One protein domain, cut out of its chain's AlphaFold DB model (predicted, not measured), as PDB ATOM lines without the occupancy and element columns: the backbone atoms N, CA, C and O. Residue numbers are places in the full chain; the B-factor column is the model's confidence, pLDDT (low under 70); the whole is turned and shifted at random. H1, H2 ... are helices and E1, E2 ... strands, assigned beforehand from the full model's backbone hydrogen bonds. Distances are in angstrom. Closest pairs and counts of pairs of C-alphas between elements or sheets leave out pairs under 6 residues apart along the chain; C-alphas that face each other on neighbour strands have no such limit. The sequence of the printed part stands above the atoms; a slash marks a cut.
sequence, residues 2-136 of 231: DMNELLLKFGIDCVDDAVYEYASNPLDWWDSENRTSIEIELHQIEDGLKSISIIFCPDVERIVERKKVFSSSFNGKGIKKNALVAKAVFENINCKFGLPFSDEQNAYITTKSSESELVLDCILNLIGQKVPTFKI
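This is residues 2 to 136 of the 231 residues of an uncharacterized protein of Cyclobacterium qasimii M12-11B (UniProt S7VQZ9). One broad, twisted sheet of seven strands forms a wall, with H3 slanting over E4 and E5 on one face and no named helix over the other face. The short H2 stands beside the strands just after E5, and the short H1 comes close to H3 without being on the sheet. The printed part has 135 residues, with three named helices and seven named strands in the order H1 E1 E2 E3 E4 E5 H2 E6 H3 E7. The sheet's order is E6 E5 E4 E3 E2 E1 E7, antiparallel throughout, and the class is mixed, helices and strands. The whole is compact, with a radius of gyration of the C-alphas of 14.3 A, and spans 40 by 34 by 24 A.

H1, residues 3 to 8, begins at C-alpha 3 (-16.019, 13.186, -22.528). E1, residues 18 to 27, is 24.2 A long and bends by 64 degrees at residue 24. E2, residues 31 to 46, is 35.3 A long and bends by 106 degrees at residue 34. E3, residues 49 to 58, measures 29.7 A, and E4, residues 67 to 75, 24.0 A. E5 is residues 83 to 86, H2 87 to 92 and E6 107 to 110. H3, residues 113 to 124, is 16.2 A long. E7, residues 134 to 136, ends at C-alpha 136 (-30.670, -0.388, -23.916).

E1 to E5 form a meander, each strand the antiparallel neighbour of the one before. In the hairpin of E2 and E3, N 39 and O 55 are 2.8 A apart, within hydrogen-bond range. So are N 20 and O 40 of E1 and E2, at 2.8 A, N 52 and O 72 of E3 and E4, at 2.9 A, and N 86 and O 69 of E5 and E4, at 2.9 A. The edge strands are E6, with N 108 and O 85 of E5 at 2.9 A, and E7, with O 136 and N 19 of E1 at 2.9 A. H3 is on the sheet at a height of 8.7 A, over E5 and E4, slantwise to the strands, at 43 degrees to E4 on the local plane; its closest C-alphas to E5 are Ser 116 and Ala 83, 5.7 A. H2 stands at the sheet's level, with a height of 0.8 A. H1 and H3 are close but not clearly touching, at Leu 6 and Asp 121, whose C-alphas are 7.8 A apart. Each O i to N i+4 pair is within hydrogen-bond range in H1 and H3, and 1 of 2 in H2.

The C-alphas farthest apart, Glu 33 and Asp 47, are 42.2 A apart. The printed part has no cut, and the link from H2 to E6 is long, 14 residues. Mean pLDDT of the printed part is 83.2; under 70 are residues 48, 60 to 64, 76 to 77, 80 to 82 and 105.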
ATOM      1  N   ASP A   2     -13.581  17.153 -21.993       84.75
ATOM      2  CA  ASP A   2     -14.106  16.159 -21.039       84.75
ATOM      3  C   ASP A   2     -15.241  15.375 -21.718       84.75
ATOM      4  O   ASP A   2     -16.217  15.957 -22.197       84.75
ATOM      5  N   MET A   3     -15.074  14.056 -21.823       85.38
ATOM      6  CA  MET A   3     -16.019  13.186 -22.528       85.38
ATOM      7  C   MET A   3     -17.334  13.037 -21.781       85.38
ATOM      8  O   MET A   3     -18.379  12.975 -22.419       85.38
ATOM      9  N   ASN A   4     -17.299  13.028 -20.451       85.12
ATOM     10  CA  ASN A   4     -18.510  12.914 -19.652       85.12
ATOM     11  C   ASN A   4     -19.346  14.186 -19.814       85.12
ATOM     12  O   ASN A   4     -20.552  14.108 -20.024       85.12
ATOM     13  N   GLU A   5     -18.702  15.358 -19.813       88.56
ATOM     14  CA  GLU A   5     -19.390  16.627 -20.071       88.56
ATOM     15  C   GLU A   5     -19.956  16.720 -21.493       88.56
ATOM     16  O   GLU A   5     -21.016  17.314 -21.688       88.56
ATOM     17  N   LEU A   6     -19.261  16.173 -22.498       89.81
ATOM     18  CA  LEU A   6     -19.779  16.127 -23.866       89.81
ATOM     19  C   LEU A   6     -21.017  15.234 -23.945       89.81
ATOM     20  O   LEU A   6     -22.058  15.698 -24.395       89.81
ATOM     21  N   LEU A   7     -20.901  13.981 -23.506       91.12
ATOM     22  CA  LEU A   7     -21.960  12.976 -23.601       91.12
ATOM     23  C   LEU A   7     -23.209  13.397 -22.811       91.12
ATOM     24  O   LEU A   7     -24.325  13.286 -23.319       91.12
ATOM     25  N   LEU A   8     -23.026  14.021 -21.644       91.62
ATOM     26  CA  LEU A   8     -24.125  14.547 -20.837       91.62
ATOM     27  C   LEU A   8     -24.959  15.607 -21.578       91.62
ATOM     28  O   LEU A   8     -26.173  15.671 -21.393       91.62
ATOM     29  N   LYS A   9     -24.357  16.413 -22.470       92.62
ATOM     30  CA  LYS A   9     -25.102  17.391 -23.297       92.62
ATOM     31  C   LYS A   9     -26.073  16.734 -24.274       92.62
ATOM     32  O   LYS A   9     -26.953  17.426 -24.781       92.62
ATOM     33  N   PHE A  10     -25.884  15.449 -24.551       93.00
ATOM     34  CA  PHE A  10     -26.738  14.639 -25.409       93.00
ATOM     35  C   PHE A  10     -27.615  13.677 -24.593       93.00
ATOM     36  O   PHE A  10     -28.260  12.812 -25.161       93.00
ATOM     37  N   GLY A  11     -27.694  13.844 -23.268       89.62
ATOM     38  CA  GLY A  11     -28.571  13.034 -22.419       89.62
ATOM     39  C   GLY A  11     -28.018  11.648 -22.083       89.62
ATOM     40  O   GLY A  11     -28.768  10.807 -21.599       89.62
ATOM     41  N   ILE A  12     -26.722  11.419 -22.305       90.81
ATOM     42  CA  ILE A  12     -26.000  10.235 -21.829       90.81
ATOM     43  C   ILE A  12     -25.462  10.570 -20.436       90.81
ATOM     44  O   ILE A  12     -24.430  11.229 -20.287       90.81
ATOM     45  N   ASP A  13     -26.220  10.187 -19.415       81.88
ATOM     46  CA  ASP A  13     -25.982  10.518 -18.010       81.88
ATOM     47  C   ASP A  13     -25.039   9.540 -17.301       81.88
ATOM     48  O   ASP A  13     -24.334   9.928 -16.365       81.88
ATOM     49  N   CYS A  14     -24.968   8.301 -17.783       79.00
ATOM     50  CA  CYS A  14     -23.962   7.329 -17.394       79.00
ATOM     51  C   CYS A  14     -23.222   6.771 -18.609       79.00
ATOM     52  O   CYS A  14     -23.753   6.633 -19.713       79.00
ATOM     53  N   VAL A  15     -21.957   6.432 -18.388       80.25
ATOM     54  CA  VAL A  15     -21.080   5.878 -19.420       80.25
ATOM     55  C   VAL A  15     -21.050   4.357 -19.310       80.25
ATOM     56  O   VAL A  15     -20.004   3.754 -19.497       80.25
ATOM     57  N   ASP A  16     -22.157   3.734 -18.929       84.81
ATOM     58  CA  ASP A  16     -22.249   2.277 -18.830       84.81
ATOM     59  C   ASP A  16     -22.305   1.655 -20.229       84.81
ATOM     60  O   ASP A  16     -22.381   2.369 -21.235       84.81
ATOM     61  N   ASP A  17     -22.213   0.332 -20.298       87.12
ATOM     62  CA  ASP A  17     -22.291  -0.358 -21.581       87.12
ATOM     63  C   ASP A  17     -23.746  -0.336 -22.029       87.12
ATOM     64  O   ASP A  17     -24.616  -0.951 -21.413       87.12
ATOM     65  N   ALA A  18     -24.029   0.471 -23.041       90.62
ATOM     66  CA  ALA A  18     -25.388   0.816 -23.410       90.62
ATOM     67  C   ALA A  18     -25.475   1.300 -24.855       90.62
ATOM     68  O   ALA A  18     -24.521   1.848 -25.414       90.62
ATOM     69  N   VAL A  19     -26.669   1.158 -25.423       91.31
ATOM     70  CA  VAL A  19     -27.061   1.787 -26.685       91.31
ATOM     71  C   VAL A  19     -28.082   2.871 -26.388       91.31
ATOM     72  O   VAL A  19     -29.104   2.616 -25.754       91.31
ATOM     73  N   TYR A  20     -27.806   4.080 -26.856       93.62
ATOM     74  CA  TYR A  20     -28.705   5.223 -26.776       93.62
ATOM     75  C   TYR A  20     -29.234   5.532 -28.169       93.62
ATOM     76  O   TYR A  20     -28.468   5.946 -29.036       93.62
ATOM     77  N   GLU A  21     -30.532   5.355 -28.380       92.50
ATOM     78  CA  GLU A  21     -31.200   5.692 -29.634       92.50
ATOM     79  C   GLU A  21     -31.809   7.091 -29.543       92.50
ATOM     80  O   GLU A  21     -32.374   7.471 -28.516       92.50
ATOM     81  N   TYR A  22     -31.719   7.851 -30.630       93.69
ATOM     82  CA  TYR A  22     -32.298   9.180 -30.762       93.69
ATOM     83  C   TYR A  22     -33.350   9.213 -31.866       93.69
ATOM     84  O   TYR A  22     -33.227   8.540 -32.891       93.69
ATOM     85  N   ALA A  23     -34.353  10.073 -31.678       89.12
ATOM     86  CA  ALA A  23     -35.435  10.264 -32.636       89.12
ATOM     87  C   ALA A  23     -34.914  10.574 -34.046       89.12
ATOM     88  O   ALA A  23     -34.056  11.442 -34.224       89.12
ATOM     89  N   SER A  24     -35.517   9.939 -35.052       88.56
ATOM     90  CA  SER A  24     -35.114  10.109 -36.444       88.56
ATOM     91  C   SER A  24     -35.250  11.555 -36.917       88.56
ATOM     92  O   SER A  24     -36.305  12.187 -36.766       88.56
ATOM     93  N   ASN A  25     -34.222  12.070 -37.583       89.56
ATOM     94  CA  ASN A  25     -34.208  13.390 -38.209       89.56
ATOM     95  C   ASN A  25     -33.863  13.291 -39.706       89.56
ATOM     96  O   ASN A  25     -33.293  12.292 -40.140       89.56
ATOM     97  N   PRO A  26     -34.260  14.282 -40.525       88.75
ATOM     98  CA  PRO A  26     -33.866  14.305 -41.928       88.75
ATOM     99  C   PRO A  26     -32.351  14.507 -42.043       88.75
ATOM    100  O   PRO A  26     -31.795  15.414 -41.416       88.75
ATOM    101  N   LEU A  27     -31.712  13.652 -42.841       89.81
ATOM    102  CA  LEU A  27     -30.310  13.730 -43.245       89.81
ATOM    103  C   LEU A  27     -30.245  13.499 -44.761       89.81
ATOM    104  O   LEU A  27     -29.764  12.468 -45.213       89.81
ATOM    105  N   ASP A  28     -30.738  14.462 -45.543       86.81
ATOM    106  CA  ASP A  28     -30.989  14.308 -46.990       86.81
ATOM    107  C   ASP A  28     -29.756  13.887 -47.817       86.81
ATOM    108  O   ASP A  28     -29.880  13.337 -48.908       86.81
ATOM    109  N   TRP A  29     -28.550  14.167 -47.317       88.75
ATOM    110  CA  TRP A  29     -27.276  13.780 -47.934       88.75
ATOM    111  C   TRP A  29     -26.832  12.348 -47.592       88.75
ATOM    112  O   TRP A  29     -25.918  11.826 -48.228       88.75
ATOM    113  N   TRP A  30     -27.430  11.740 -46.570       87.75
ATOM    114  CA  TRP A  30     -27.188  10.365 -46.139       87.75
ATOM    115  C   TRP A  30     -28.224   9.418 -46.738       87.75
ATOM    116  O   TRP A  30     -27.870   8.429 -47.374       87.75
ATOM    117  N   ASP A  31     -29.494   9.762 -46.545       81.75
ATOM    118  CA  ASP A  31     -30.641   9.078 -47.116       81.75
ATOM    119  C   ASP A  31     -31.670  10.143 -47.506       81.75
ATOM    120  O   ASP A  31     -32.280  10.792 -46.658       81.75
ATOM    121  N   SER A  32     -31.809  10.371 -48.812       78.81
ATOM    122  CA  SER A  32     -32.734  11.367 -49.354       78.81
ATOM    123  C   SER A  32     -34.196  10.926 -49.312       78.81
ATOM    124  O   SER A  32     -35.085  11.744 -49.544       78.81
ATOM    125  N   GLU A  33     -34.446   9.636 -49.095       80.06
ATOM    126  CA  GLU A  33     -35.775   9.032 -49.169       80.06
ATOM    127  C   GLU A  33     -36.364   8.794 -47.773       80.06
ATOM    128  O   GLU A  33     -37.584   8.873 -47.609       80.06
ATOM    129  N   ASN A  34     -35.514   8.601 -46.756       82.19
ATOM    130  CA  ASN A  34     -35.939   8.253 -45.400       82.19
ATOM    131  C   ASN A  34     -35.366   9.187 -44.324       82.19
ATOM    132  O   ASN A  34     -34.357   9.870 -44.488       82.19
ATOM    133  N   ARG A  35     -36.011   9.198 -43.152       85.94
ATOM    134  CA  ARG A  35     -35.428   9.817 -41.950       85.94
ATOM    135  C   ARG A  35     -34.391   8.870 -41.364       85.94
ATOM    136  O   ARG A  35     -34.518   7.665 -41.503       85.94
ATOM    137  N   THR A  36     -33.392   9.391 -40.669       89.06
ATOM    138  CA  THR A  36     -32.339   8.576 -40.050       89.06
ATOM    139  C   THR A  36     -32.374   8.767 -38.542       89.06
ATOM    140  O   THR A  36     -32.272   9.904 -38.078       89.06
ATOM    141  N   SER A  37     -32.558   7.691 -37.775       90.50
ATOM    142  CA  SER A  37     -32.241   7.693 -36.345       90.50
ATOM    143  C   SER A  37     -30.739   7.540 -36.152       90.50
ATOM    144  O   SER A  37     -30.017   7.013 -37.002       90.50
ATOM    145  N   ILE A  38     -30.257   8.078 -35.039       93.12
ATOM    146  CA  ILE A  38     -28.855   7.994 -34.647       93.12
ATOM    147  C   ILE A  38     -28.813   7.159 -33.379       93.12
ATOM    148  O   ILE A  38     -29.556   7.431 -32.440       93.12
ATOM    149  N   GLU A  39     -27.938   6.167 -33.341       93.81
ATOM    150  CA  GLU A  39     -27.624   5.402 -32.140       93.81
ATOM    151  C   GLU A  39     -26.196   5.724 -31.691       93.81
ATOM    152  O   GLU A  39     -25.283   5.885 -32.509       93.81
ATOM    153  N   ILE A  40     -25.997   5.806 -30.380       94.81
ATOM    154  CA  ILE A  40     -24.682   5.890 -29.750       94.81
ATOM    155  C   ILE A  40     -24.495   4.638 -28.906       94.81
ATOM    156  O   ILE A  40     -25.189   4.452 -27.909       94.81
ATOM    157  N   GLU A  41     -23.537   3.806 -29.293       93.12
ATOM    158  CA  GLU A  41     -23.140   2.621 -28.538       93.12
ATOM    159  C   GLU A  41     -21.890   2.924 -27.719       93.12
ATOM    160  O   GLU A  41     -20.894   3.440 -28.242       93.12
ATOM    161  N   LEU A  42     -21.925   2.559 -26.443       91.50
ATOM    162  CA  LEU A  42     -20.796   2.620 -25.528       91.50
ATOM    163  C   LEU A  42     -20.477   1.206 -25.046       91.50
ATOM    164  O   LEU A  42     -21.379   0.487 -24.632       91.50
ATOM    165  N   HIS A  43     -19.197   0.829 -25.064       86.88
ATOM    166  CA  HIS A  43     -18.745  -0.445 -24.496       86.88
ATOM    167  C   HIS A  43     -17.469  -0.287 -23.678       86.88
ATOM    168  O   HIS A  43     -16.584   0.505 -24.019       86.88
ATOM    169  N   GLN A  44     -17.319  -1.097 -22.638       82.69
ATOM    170  CA  GLN A  44     -16.071  -1.265 -21.923       82.69
ATOM    171  C   GLN A  44     -15.096  -2.068 -22.788       82.69
ATOM    172  O   GLN A  44     -15.427  -3.134 -23.294       82.69
ATOM    173  N   ILE A  45     -13.878  -1.551 -22.965       72.94
ATOM    174  CA  ILE A  45     -12.802  -2.291 -23.644       72.94
ATOM    175  C   ILE A  45     -11.886  -2.937 -22.599       72.94
ATOM    176  O   ILE A  45     -11.612  -4.129 -22.644       72.94
ATOM    177  N   GLU A  46     -11.386  -2.127 -21.668       74.50
ATOM    178  CA  GLU A  46     -10.460  -2.506 -20.593       74.50
ATOM    179  C   GLU A  46     -10.565  -1.470 -19.470       74.50
ATOM    180  O   GLU A  46     -11.085  -0.385 -19.718       74.50
ATOM    181  N   ASP A  47     -10.088  -1.755 -18.258       71.62
ATOM    182  CA  ASP A  47     -10.261  -0.879 -17.088       71.62
ATOM    183  C   ASP A  47      -9.987   0.610 -17.380       71.62
ATOM    184  O   ASP A  47      -8.865   1.046 -17.646       71.62
ATOM    185  N   GLY A  48     -11.052   1.415 -17.317       69.88
ATOM    186  CA  GLY A  48     -10.990   2.861 -17.534       69.88
ATOM    187  C   GLY A  48     -10.898   3.321 -18.996       69.88
ATOM    188  O   GLY A  48     -10.767   4.526 -19.218       69.88
ATOM    189  N   LEU A  49     -10.993   2.424 -19.984       74.12
ATOM    190  CA  LEU A  49     -11.072   2.734 -21.414       74.12
ATOM    191  C   LEU A  49     -12.366   2.184 -22.032       74.12
ATOM    192  O   LEU A  49     -12.660   0.991 -21.951       74.12
ATOM    193  N   LYS A  50     -13.109   3.057 -22.713       81.00
ATOM    194  CA  LYS A  50     -14.376   2.731 -23.371       81.00
ATOM    195  C   LYS A  50     -14.315   2.963 -24.870       81.00
ATOM    196  O   LYS A  50     -13.541   3.799 -25.339       81.00
ATOM    197  N   SER A  51     -15.115   2.224 -25.622       86.50
ATOM    198  CA  SER A  51     -15.405   2.500 -27.021       86.50
ATOM    199  C   SER A  51     -16.632   3.402 -27.122       86.50
ATOM    200  O   SER A  51     -17.507   3.392 -26.258       86.50
ATOM    201  N   ILE A  52     -16.669   4.195 -28.185       89.31
ATOM    202  CA  ILE A  52     -17.862   4.894 -28.638       89.31
ATOM    203  C   ILE A  52     -18.035   4.598 -30.121       89.31
ATOM    204  O   ILE A  52     -17.117   4.838 -30.912       89.31
ATOM    205  N   SER A  53     -19.200   4.078 -30.492       91.56
ATOM    206  CA  SER A  53     -19.624   3.943 -31.884       91.56
ATOM    207  C   SER A  53     -20.862   4.799 -32.121       91.56
ATOM    208  O   SER A  53     -21.745   4.862 -31.271       91.56
ATOM    209  N   ILE A  54     -20.929   5.456 -33.277       93.12
ATOM    210  CA  ILE A  54     -22.140   6.147 -33.735       93.12
ATOM    211  C   ILE A  54     -22.658   5.406 -34.950       93.12
ATOM    212  O   ILE A  54     -21.890   5.118 -35.875       93.12
ATOM    213  N   ILE A  55     -23.949   5.110 -34.944       91.56
ATOM    214  CA  ILE A  55     -24.624   4.338 -35.977       91.56
ATOM    215  C   ILE A  55     -25.774   5.171 -36.525       91.56
ATOM    216  O   ILE A  55     -26.515   5.799 -35.774       91.56
ATOM    217  N   PHE A  56     -25.893   5.199 -37.847       90.69
ATOM    218  CA  PHE A  56     -27.032   5.773 -38.546       90.69
ATOM    219  C   PHE A  56     -27.962   4.650 -38.985       90.69
ATOM    220  O   PHE A  56     -27.515   3.680 -39.600       90.69
ATOM    221  N   CYS A  57     -29.239   4.824 -38.679       88.25
ATOM    222  CA  CYS A  57     -30.304   3.855 -38.879       88.25
ATOM    223  C   CYS A  57     -31.403   4.526 -39.725       88.25
ATOM    224  O   CYS A  57     -32.286   5.187 -39.175       88.25
ATOM    225  N   PRO A  58     -31.323   4.468 -41.068       83.56
ATOM    226  CA  PRO A  58     -32.376   4.991 -41.921       83.56
ATOM    227  C   PRO A  58     -33.663   4.183 -41.714       83.56
ATOM    228  O   PRO A  58     -33.642   2.958 -41.583       83.56
ATOM    229  N   ASP A  59     -34.782   4.895 -41.656       72.81
ATOM    230  CA  ASP A  59     -36.115   4.356 -41.398       72.81
ATOM    231  C   ASP A  59     -36.696   3.765 -42.688       72.81
ATOM    232  O   ASP A  59     -37.518   4.384 -43.363       72.81
ATOM    233  N   VAL A  60     -36.200   2.586 -43.072       59.78
ATOM    234  CA  VAL A  60     -36.636   1.855 -44.267       59.78
ATOM    235  C   VAL A  60     -37.608   0.755 -43.855       59.78
ATOM    236  O   VAL A  60     -37.206  -0.211 -43.217       59.78
ATOM    237  N   GLU A  61     -38.888   0.896 -44.212       50.28
ATOM    238  CA  GLU A  61     -39.924  -0.155 -44.320       50.28
ATOM    239  C   GLU A  61     -39.735  -1.463 -43.493       50.28
ATOM    240  O   GLU A  61     -39.964  -2.563 -43.995       50.28
ATOM    241  N   ARG A  62     -39.419  -1.357 -42.189       46.66
ATOM    242  CA  ARG A  62     -39.238  -2.460 -41.208       46.66
ATOM    243  C   ARG A  62     -37.923  -3.263 -41.264       46.66
ATOM    244  O   ARG A  62     -37.834  -4.267 -40.559       46.66
ATOM    245  N   ILE A  63     -36.905  -2.827 -42.006       52.69
ATOM    246  CA  ILE A  63     -35.528  -3.349 -41.912       52.69
ATOM    247  C   ILE A  63     -34.615  -2.188 -41.508       52.69
ATOM    248  O   ILE A  63     -34.392  -1.265 -42.284       52.69
ATOM    249  N   VAL A  64     -34.089  -2.220 -40.282       59.03
ATOM    250  CA  VAL A  64     -33.179  -1.173 -39.793       59.03
ATOM    251  C   VAL A  64     -31.775  -1.440 -40.339       59.03
ATOM    252  O   VAL A  64     -31.063  -2.311 -39.839       59.03
ATOM    253  N   GLU A  65     -31.359  -0.699 -41.368       72.00
ATOM    254  CA  GLU A  65     -29.976  -0.752 -41.861       72.00
ATOM    255  C   GLU A  65     -29.027  -0.010 -40.909       72.00
ATOM    256  O   GLU A  65     -28.809   1.193 -41.018       72.00
ATOM    257  N   ARG A  66     -28.412  -0.727 -39.970       81.00
ATOM    258  CA  ARG A  66     -27.472  -0.138 -39.006       81.00
ATOM    259  C   ARG A  66     -26.110   0.104 -39.658       81.00
ATOM    260  O   ARG A  66     -25.362  -0.835 -39.922       81.00
ATOM    261  N   LYS A  67     -25.749   1.366 -39.899       84.00
ATOM    262  CA  LYS A  67     -24.463   1.749 -40.511       84.00
ATOM    263  C   LYS A  67     -23.588   2.503 -39.519       84.00
ATOM    264  O   LYS A  67     -23.894   3.631 -39.143       84.00
ATOM    265  N   LYS A  68     -22.462   1.906 -39.115       84.50
ATOM    266  CA  LYS A  68     -21.479   2.563 -38.241       84.50
ATOM    267  C   LYS A  68     -20.772   3.689 -38.994       84.50
ATOM    268  O   LYS A  68     -20.086   3.444 -39.983       84.50
ATOM    269  N   VAL A  69     -20.922   4.918 -38.513       87.75
ATOM    270  CA  VAL A  69     -20.367   6.121 -39.153       87.75
ATOM    271  C   VAL A  69     -19.179   6.717 -38.416       87.75
ATOM    272  O   VAL A  69     -18.386   7.445 -39.014       87.75
ATOM    273  N   PHE A  70     -19.046   6.404 -37.130       88.50
ATOM    274  CA  PHE A  70     -17.926   6.816 -36.300       88.50
ATOM    275  C   PHE A  70     -17.573   5.704 -35.325       88.50
ATOM    276  O   PHE A  70     -18.460   5.060 -34.768       88.50
ATOM    277  N   SER A  71     -16.280   5.508 -35.090       86.31
ATOM    278  CA  SER A  71     -15.789   4.638 -34.025       86.31
ATOM    279  C   SER A  71     -14.499   5.187 -33.450       86.31
ATOM    280  O   SER A  71     -13.598   5.564 -34.202       86.31
ATOM    281  N   SER A  72     -14.399   5.219 -32.125       84.81
ATOM    282  CA  SER A  72     -13.161   5.539 -31.421       84.81
ATOM    283  C   SER A  72     -13.161   4.944 -30.012       84.81
ATOM    284  O   SER A  72     -14.140   4.346 -29.568       84.81
ATOM    285  N   SER A  73     -12.057   5.122 -29.284       83.69
ATOM    286  CA  SER A  73     -12.002   4.841 -27.851       83.69
ATOM    287  C   SER A  73     -11.666   6.092 -27.054       83.69
ATOM    288  O   SER A  73     -10.944   6.973 -27.525       83.69
ATOM    289  N   PHE A  74     -12.161   6.168 -25.827       81.06
ATOM    290  CA  PHE A  74     -11.986   7.302 -24.937       81.06
ATOM    291  C   PHE A  74     -11.833   6.865 -23.484       81.06
ATOM    292  O   PHE A  74     -12.135   5.737 -23.100       81.06
ATOM    293  N   ASN A  75     -11.357   7.791 -22.663       77.25
ATOM    294  CA  ASN A  75     -11.477   7.706 -21.215       77.25
ATOM    295  C   ASN A  75     -11.910   9.067 -20.658       77.25
ATOM    296  O   ASN A  75     -12.149  10.005 -21.422       77.25
ATOM    297  N   GLY A  76     -11.943   9.212 -19.331       68.38
ATOM    298  CA  GLY A  76     -12.315  10.479 -18.686       68.38
ATOM    299  C   GLY A  76     -11.458  11.693 -19.087       68.38
ATOM    300  O   GLY A  76     -11.828  12.822 -18.806       68.38
ATOM    301  N   LYS A  77     -10.316  11.498 -19.766       69.81
ATOM    302  CA  LYS A  77      -9.435  12.570 -20.258       69.81
ATOM    303  C   LYS A  77      -9.563  12.843 -21.766       69.81
ATOM    304  O   LYS A  77      -8.667  13.494 -22.303       69.81
ATOM    305  N   GLY A  78     -10.552  12.291 -22.472       72.38
ATOM    306  CA  GLY A  78     -10.726  12.491 -23.923       72.38
ATOM    307  C   GLY A  78     -10.493  11.241 -24.776       72.38
ATOM    308  O   GLY A  78     -10.240  10.147 -24.258       72.38
ATOM    309  N   ILE A  79     -10.523  11.422 -26.099       76.06
ATOM    310  CA  ILE A  79     -10.312  10.361 -27.102       76.06
ATOM    311  C   ILE A  79      -8.863   9.842 -27.057       76.06
ATOM    312  O   ILE A  79      -7.921  10.629 -26.898       76.06
ATOM    313  N   LYS A  80      -8.670   8.522 -27.186       66.25
ATOM    314  CA  LYS A  80      -7.375   7.827 -27.038       66.25
ATOM    315  C   LYS A  80      -6.908   7.041 -28.256       66.25
ATOM    316  O   LYS A  80      -5.698   6.952 -28.440       66.25
ATOM    317  N   LYS A  81      -7.809   6.483 -29.067       66.44
ATOM    318  CA  LYS A  81      -7.442   5.718 -30.272       66.44
ATOM    319  C   LYS A  81      -7.932   6.392 -31.545       66.44
ATOM    320  O   LYS A  81      -8.652   7.390 -31.510       66.44
ATOM    321  N   ASN A  82      -7.490   5.827 -32.665       63.38
ATOM    322  CA  ASN A  82      -7.846   6.269 -34.002       63.38
ATOM    323  C   ASN A  82      -9.362   6.405 -34.130       63.38
ATOM    324  O   ASN A  82     -10.106   5.551 -33.645       63.38
ATOM    325  N   ALA A  83      -9.800   7.483 -34.768       71.12
ATOM    326  CA  ALA A  83     -11.174   7.603 -35.208       71.12
ATOM    327  C   ALA A  83     -11.276   7.136 -36.658       71.12
ATOM    328  O   ALA A  83     -10.471   7.552 -37.496       71.12
ATOM    329  N   LEU A  84     -12.263   6.287 -36.925       74.00
ATOM    330  CA  LEU A  84     -12.724   5.963 -38.272       74.00
ATOM    331  C   LEU A  84     -14.009   6.740 -38.525       74.00
ATOM    332  O   LEU A  84     -14.911   6.706 -37.688       74.00
ATOM    333  N   VAL A  85     -14.078   7.437 -39.655       83.06
ATOM    334  CA  VAL A  85     -15.221   8.273 -40.031       83.06
ATOM    335  C   VAL A  85     -15.681   7.883 -41.427       83.06
ATOM    336  O   VAL A  85     -14.894   7.941 -42.377       83.06
ATOM    337  N   ALA A  86     -16.947   7.497 -41.569       83.12
ATOM    338  CA  ALA A  86     -17.511   7.149 -42.868       83.12
ATOM    339  C   ALA A  86     -17.386   8.323 -43.851       83.12
ATOM    340  O   ALA A  86     -17.651   9.474 -43.493       83.12
ATOM    341  N   LYS A  87     -17.014   8.025 -45.103       82.38
ATOM    342  CA  LYS A  87     -16.762   9.028 -46.148       82.38
ATOM    343  C   LYS A  87     -17.897  10.045 -46.284       82.38
ATOM    344  O   LYS A  87     -17.664  11.241 -46.142       82.38
ATOM    345  N   ALA A  88     -19.119   9.551 -46.488       83.44
ATOM    346  CA  ALA A  88     -20.301  10.387 -46.680       83.44
ATOM    347  C   ALA A  88     -20.585  11.295 -45.474       83.44
ATOM    348  O   ALA A  88     -21.061  12.412 -45.648       83.44
ATOM    349  N   VAL A  89     -20.250  10.854 -44.257       86.81
ATOM    350  CA  VAL A  89     -20.388  11.688 -43.059       86.81
ATOM    351  C   VAL A  89     -19.305  12.754 -43.026       86.81
ATOM    352  O   VAL A  89     -19.636  13.927 -42.898       86.81
ATOM    353  N   PHE A  90     -18.030  12.386 -43.191       86.75
ATOM    354  CA  PHE A  90     -16.928  13.353 -43.131       86.75
ATOM    355  C   PHE A  90     -17.041  14.455 -44.199       86.75
ATOM    356  O   PHE A  90     -16.746  15.612 -43.920       86.75
ATOM    357  N   GLU A  91     -17.504  14.113 -45.402       88.06
ATOM    358  CA  GLU A  91     -17.700  15.070 -46.499       88.06
ATOM    359  C   GLU A  91     -18.873  16.042 -46.260       88.06
ATOM    360  O   GLU A  91     -18.899  17.114 -46.864       88.06
ATOM    361  N   ASN A  92     -19.816  15.706 -45.368       89.06
ATOM    362  CA  ASN A  92     -20.993  16.532 -45.061       89.06
ATOM    363  C   ASN A  92     -20.935  17.217 -43.686       89.06
ATOM    364  O   ASN A  92     -21.640  18.205 -43.458       89.06
ATOM    365  N   ILE A  93     -20.085  16.754 -42.768       85.12
ATOM    366  CA  ILE A  93     -19.782  17.499 -41.544       85.12
ATOM    367  C   ILE A  93     -18.752  18.585 -41.877       85.12
ATOM    368  O   ILE A  93     -17.663  18.321 -42.376       85.12
ATOM    369  N   ASN A  94     -19.099  19.848 -41.628       74.75
ATOM    370  CA  ASN A  94     -18.249  20.997 -41.957       74.75
ATOM    371  C   ASN A  94     -17.024  21.101 -41.025       74.75
ATOM    372  O   ASN A  94     -16.945  21.985 -40.166       74.75
ATOM    373  N   CYS A  95     -16.043  20.213 -41.188       78.25
ATOM    374  CA  CYS A  95     -14.773  20.268 -40.472       78.25
ATOM    375  C   CYS A  95     -13.797  21.248 -41.150       78.25
ATOM    376  O   CYS A  95     -13.631  21.268 -42.365       78.25
ATOM    377  N   LYS A  96     -13.097  22.071 -40.353       77.25
ATOM    378  CA  LYS A  96     -12.119  23.067 -40.850       77.25
ATOM    379  C   LYS A  96     -10.760  22.469 -41.253       77.25
ATOM    380  O   LYS A  96      -9.838  23.214 -41.576       77.25
ATOM    381  N   PHE A  97     -10.611  21.151 -41.169       79.12
ATOM    382  CA  PHE A  97      -9.369  20.421 -41.394       79.12
ATOM    383  C   PHE A  97      -9.637  19.206 -42.283       79.12
ATOM    384  O   PHE A  97     -10.734  18.657 -42.266       79.12
ATOM    385  N   GLY A  98      -8.634  18.797 -43.060       82.56
ATOM    386  CA  GLY A  98      -8.696  17.571 -43.851       82.56
ATOM    387  C   GLY A  98      -8.193  16.374 -43.049       82.56
ATOM    388  O   GLY A  98      -7.268  16.515 -42.249       82.56
ATOM    389  N   LEU A  99      -8.775  15.204 -43.298       84.38
ATOM    390  CA  LEU A  99      -8.291  13.926 -42.784       84.38
ATOM    391  C   LEU A  99      -7.739  13.064 -43.928       84.38
ATOM    392  O   LEU A  99      -8.224  13.173 -45.056       84.38
ATOM    393  N   PRO A 100      -6.729  12.214 -43.678       85.81
ATOM    394  CA  PRO A 100      -6.312  11.216 -44.651       85.81
ATOM    395  C   PRO A 100      -7.440  10.203 -44.886       85.81
ATOM    396  O   PRO A 100      -8.059   9.710 -43.941       85.81
ATOM    397  N   PHE A 101      -7.692   9.901 -46.158       85.50
ATOM    398  CA  PHE A 101      -8.640   8.877 -46.580       85.50
ATOM    399  C   PHE A 101      -7.923   7.534 -46.748       85.50
ATOM    400  O   PHE A 101      -6.822   7.485 -47.300       85.50
ATOM    401  N   SER A 102      -8.534   6.456 -46.266       79.31
ATOM    402  CA  SER A 102      -8.086   5.083 -46.483       79.31
ATOM    403  C   SER A 102      -9.023   4.407 -47.474       79.31
ATOM    404  O   SER A 102     -10.182   4.163 -47.148       79.31
ATOM    405  N   ASP A 103      -8.509   4.081 -48.663       75.31
ATOM    406  CA  ASP A 103      -9.257   3.319 -49.670       75.31
ATOM    407  C   ASP A 103      -9.602   1.905 -49.166       75.31
ATOM    408  O   ASP A 103     -10.681   1.397 -49.448       75.31
ATOM    409  N   GLU A 104      -8.715   1.299 -48.367       74.19
ATOM    410  CA  GLU A 104      -8.905  -0.033 -47.770       74.19
ATOM    411  C   GLU A 104     -10.083  -0.069 -46.787       74.19
ATOM    412  O   GLU A 104     -10.870  -1.009 -46.792       74.19
ATOM    413  N   GLN A 105     -10.216   0.964 -45.953       66.00
ATOM    414  CA  GLN A 105     -11.283   1.068 -44.950       66.00
ATOM    415  C   GLN A 105     -12.502   1.851 -45.465       66.00
ATOM    416  O   GLN A 105     -13.487   1.991 -44.743       66.00
ATOM    417  N   ASN A 106     -12.425   2.412 -46.679       75.94
ATOM    418  CA  ASN A 106     -13.388   3.362 -47.245       75.94
ATOM    419  C   ASN A 106     -13.805   4.470 -46.246       75.94
ATOM    420  O   ASN A 106     -14.977   4.844 -46.133       75.94
ATOM    421  N   ALA A 107     -12.836   4.979 -45.481       78.69
ATOM    422  CA  ALA A 107     -13.069   5.866 -44.346       78.69
ATOM    423  C   ALA A 107     -11.957   6.905 -44.187       78.69
ATOM    424  O   ALA A 107     -10.798   6.679 -44.544       78.69
ATOM    425  N   TYR A 108     -12.305   8.042 -43.591       83.12
ATOM    426  CA  TYR A 108     -11.327   9.010 -43.115       83.12
ATOM    427  C   TYR A 108     -10.792   8.583 -41.754       83.12
ATOM    428  O   TYR A 108     -11.553   8.167 -40.878       83.12
ATOM    429  N   ILE A 109      -9.479   8.695 -41.580       79.00
ATOM    430  CA  ILE A 109      -8.786   8.234 -40.379       79.00
ATOM    431  C   ILE A 109      -8.095   9.414 -39.713       79.00
ATOM    432  O   ILE A 109      -7.431  10.211 -40.367       79.00
ATOM    433  N   THR A 110      -8.176   9.508 -38.392       80.25
ATOM    434  CA  THR A 110      -7.268  10.373 -37.635       80.25
ATOM    435  C   THR A 110      -6.747   9.677 -36.396       80.25
ATOM    436  O   THR A 110      -7.459   8.926 -35.736       80.25
ATOM    437  N   THR A 111      -5.478   9.934 -36.086       74.62
ATOM    438  CA  THR A 111      -4.805   9.484 -34.863       74.62
ATOM    439  C   THR A 111      -4.685  10.614 -33.834       74.62
ATOM    440  O   THR A 111      -4.226  10.400 -32.711       74.62
ATOM    441  N   LYS A 112      -5.090  11.840 -34.195       81.62
ATOM    442  CA  LYS A 112      -5.004  13.013 -33.326       81.62
ATOM    443  C   LYS A 112      -6.290  13.160 -32.527       81.62
ATOM    444  O   LYS A 112      -7.335  13.507 -33.065       81.62
ATOM    445  N   SER A 113      -6.161  13.012 -31.211       80.31
ATOM    446  CA  SER A 113      -7.262  13.144 -30.249       80.31
ATOM    447  C   SER A 113      -8.114  14.406 -30.461       80.31
ATOM    448  O   SER A 113      -9.334  14.311 -30.496       80.31
ATOM    449  N   SER A 114      -7.498  15.569 -30.709       85.19
ATOM    450  CA  SER A 114      -8.225  16.827 -30.947       85.19
ATOM    451  C   SER A 114      -9.070  16.828 -32.225       85.19
ATOM    452  O   SER A 114     -10.112  17.467 -32.263       85.19
ATOM    453  N   GLU A 115      -8.620  16.148 -33.281       87.00
ATOM    454  CA  GLU A 115      -9.382  16.030 -34.530       87.00
ATOM    455  C   GLU A 115     -10.545  15.051 -34.342       87.00
ATOM    456  O   GLU A 115     -11.669  15.378 -34.712       87.00
ATOM    457  N   SER A 116     -10.310  13.910 -33.683       84.69
ATOM    458  CA  SER A 116     -11.365  12.950 -33.330       84.69
ATOM    459  C   SER A 116     -12.447  13.570 -32.447       84.69
ATOM    460  O   SER A 116     -13.628  13.330 -32.662       84.69
ATOM    461  N   GLU A 117     -12.048  14.376 -31.461       88.12
ATOM    462  CA  GLU A 117     -12.948  15.112 -30.568       88.12
ATOM    463  C   GLU A 117     -13.838  16.098 -31.336       88.12
ATOM    464  O   GLU A 117     -15.039  16.165 -31.081       88.12
ATOM    465  N   LEU A 118     -13.266  16.831 -32.297       89.25
ATOM    466  CA  LEU A 118     -14.014  17.760 -33.146       89.25
ATOM    467  C   LEU A 118     -14.972  17.030 -34.090       89.25
ATOM    468  O   LEU A 118     -16.113  17.454 -34.230       89.25
ATOM    469  N   VAL A 119     -14.530  15.936 -34.719       89.81
ATOM    470  CA  VAL A 119     -15.403  15.106 -35.560       89.81
ATOM    471  C   VAL A 119     -16.565  14.556 -34.742       89.81
ATOM    472  O   VAL A 119     -17.710  14.668 -35.170       89.81
ATOM    473  N   LEU A 120     -16.282  13.993 -33.563       91.25
ATOM    474  CA  LEU A 120     -17.303  13.459 -32.671       91.25
ATOM    475  C   LEU A 120     -18.340  14.529 -32.319       91.25
ATOM    476  O   LEU A 120     -19.529  14.297 -32.504       91.25
ATOM    477  N   ASP A 121     -17.905  15.709 -31.872       91.25
ATOM    478  CA  ASP A 121     -18.815  16.819 -31.569       91.25
ATOM    479  C   ASP A 121     -19.647  17.222 -32.800       91.25
ATOM    480  O   ASP A 121     -20.860  17.401 -32.696       91.25
ATOM    481  N   CYS A 122     -19.046  17.295 -33.993       91.62
ATOM    482  CA  CYS A 122     -19.783  17.578 -35.226       91.62
ATOM    483  C   CYS A 122     -20.859  16.526 -35.533       91.62
ATOM    484  O   CYS A 122     -21.970  16.906 -35.895       91.62
ATOM    485  N   ILE A 123     -20.556  15.234 -35.372       92.50
ATOM    486  CA  ILE A 123     -21.515  14.151 -35.624       92.50
ATOM    487  C   ILE A 123     -22.620  14.152 -34.568       92.50
ATOM    488  O   ILE A 123     -23.792  14.064 -34.919       92.50
ATOM    489  N   LEU A 124     -22.284  14.314 -33.286       92.75
ATOM    490  CA  LEU A 124     -23.285  14.390 -32.219       92.75
ATOM    491  C   LEU A 124     -24.239  15.569 -32.428       92.75
ATOM    492  O   LEU A 124     -25.434  15.446 -32.186       92.75
ATOM    493  N   ASN A 125     -23.758  16.702 -32.946       92.44
ATOM    494  CA  ASN A 125     -24.615  17.845 -33.271       92.44
ATOM    495  C   ASN A 125     -25.559  17.613 -34.471       92.44
ATOM    496  O   ASN A 125     -26.390  18.482 -34.739       92.44
ATOM    497  N   LEU A 126     -25.491  16.466 -35.158       91.75
ATOM    498  CA  LEU A 126     -26.526  16.035 -36.108       91.75
ATOM    499  C   LEU A 126     -27.794  15.538 -35.399       91.75
ATOM    500  O   LEU A 126     -28.862  15.521 -36.008       91.75
ATOM    501  N   ILE A 127     -27.698  15.183 -34.113       91.31
ATOM    502  CA  ILE A 127     -28.836  14.788 -33.284       91.31
ATOM    503  C   ILE A 127     -29.717  16.016 -33.038       91.31
ATOM    504  O   ILE A 127     -29.342  16.950 -32.323       91.31
ATOM    505  N   GLY A 128     -30.923  16.001 -33.610       84.88
ATOM    506  CA  GLY A 128     -31.876  17.103 -33.470       84.88
ATOM    507  C   GLY A 128     -32.418  17.254 -32.044       84.88
ATOM    508  O   GLY A 128     -32.456  18.360 -31.503       84.88
ATOM    509  N   GLN A 129     -32.827  16.144 -31.419       87.75
ATOM    510  CA  GLN A 129     -33.317  16.114 -30.038       87.75
ATOM    511  C   GLN A 129     -32.267  15.484 -29.126       87.75
ATOM    512  O   GLN A 129     -32.021  14.290 -29.199       87.75
ATOM    513  N   LYS A 130     -31.669  16.283 -28.238       89.88
ATOM    514  CA  LYS A 130     -30.566  15.878 -27.341       89.88
ATOM    515  C   LYS A 130     -31.006  15.029 -26.140       89.88
ATOM    516  O   LYS A 130     -30.410  15.107 -25.072       89.88
ATOM    517  N   VAL A 131     -32.097  14.292 -26.301       90.25
ATOM    518  CA  VAL A 131     -32.639  13.364 -25.314       90.25
ATOM    519  C   VAL A 131     -32.851  12.042 -26.047       90.25
ATOM    520  O   VAL A 131     -33.568  12.047 -27.053       90.25
ATOM    521  N   PRO A 132     -32.243  10.939 -25.581       90.81
ATOM    522  CA  PRO A 132     -32.467   9.628 -26.170       90.81
ATOM    523  C   PRO A 132     -33.955   9.258 -26.126       90.81
ATOM    524  O   PRO A 132     -34.628   9.462 -25.113       90.81
ATOM    525  N   THR A 133     -34.478   8.705 -27.217       89.69
ATOM    526  CA  THR A 133     -35.817   8.100 -27.257       89.69
ATOM    527  C   THR A 133     -35.848   6.764 -26.542       89.69
ATOM    528  O   THR A 133     -36.882   6.387 -25.991       89.69
ATOM    529  N   PHE A 134     -34.720   6.059 -26.545       86.94
ATOM    530  CA  PHE A 134     -34.586   4.753 -25.930       86.94
ATOM    531  C   PHE A 134     -33.153   4.529 -25.438       86.94
ATOM    532  O   PHE A 134     -32.198   5.064 -26.001       86.94
ATOM    533  N   LYS A 135     -33.017   3.744 -24.367       89.06
ATOM    534  CA  LYS A 135     -31.738   3.281 -23.824       89.06
ATOM    535  C   LYS A 135     -31.829   1.777 -23.608       89.06
ATOM    536  O   LYS A 135     -32.737   1.318 -22.918       89.06
ATOM    537  N   ILE A 136     -30.870   1.042 -24.157       85.25
ATOM    538  CA  ILE A 136     -30.670  -0.388 -23.916       85.25
ATOM    539  C   ILE A 136     -29.440  -0.520 -23.038       85.25
ATOM    540  O   ILE A 136     -28.362  -0.097 -23.450       85.25
TER     541      ILE A 136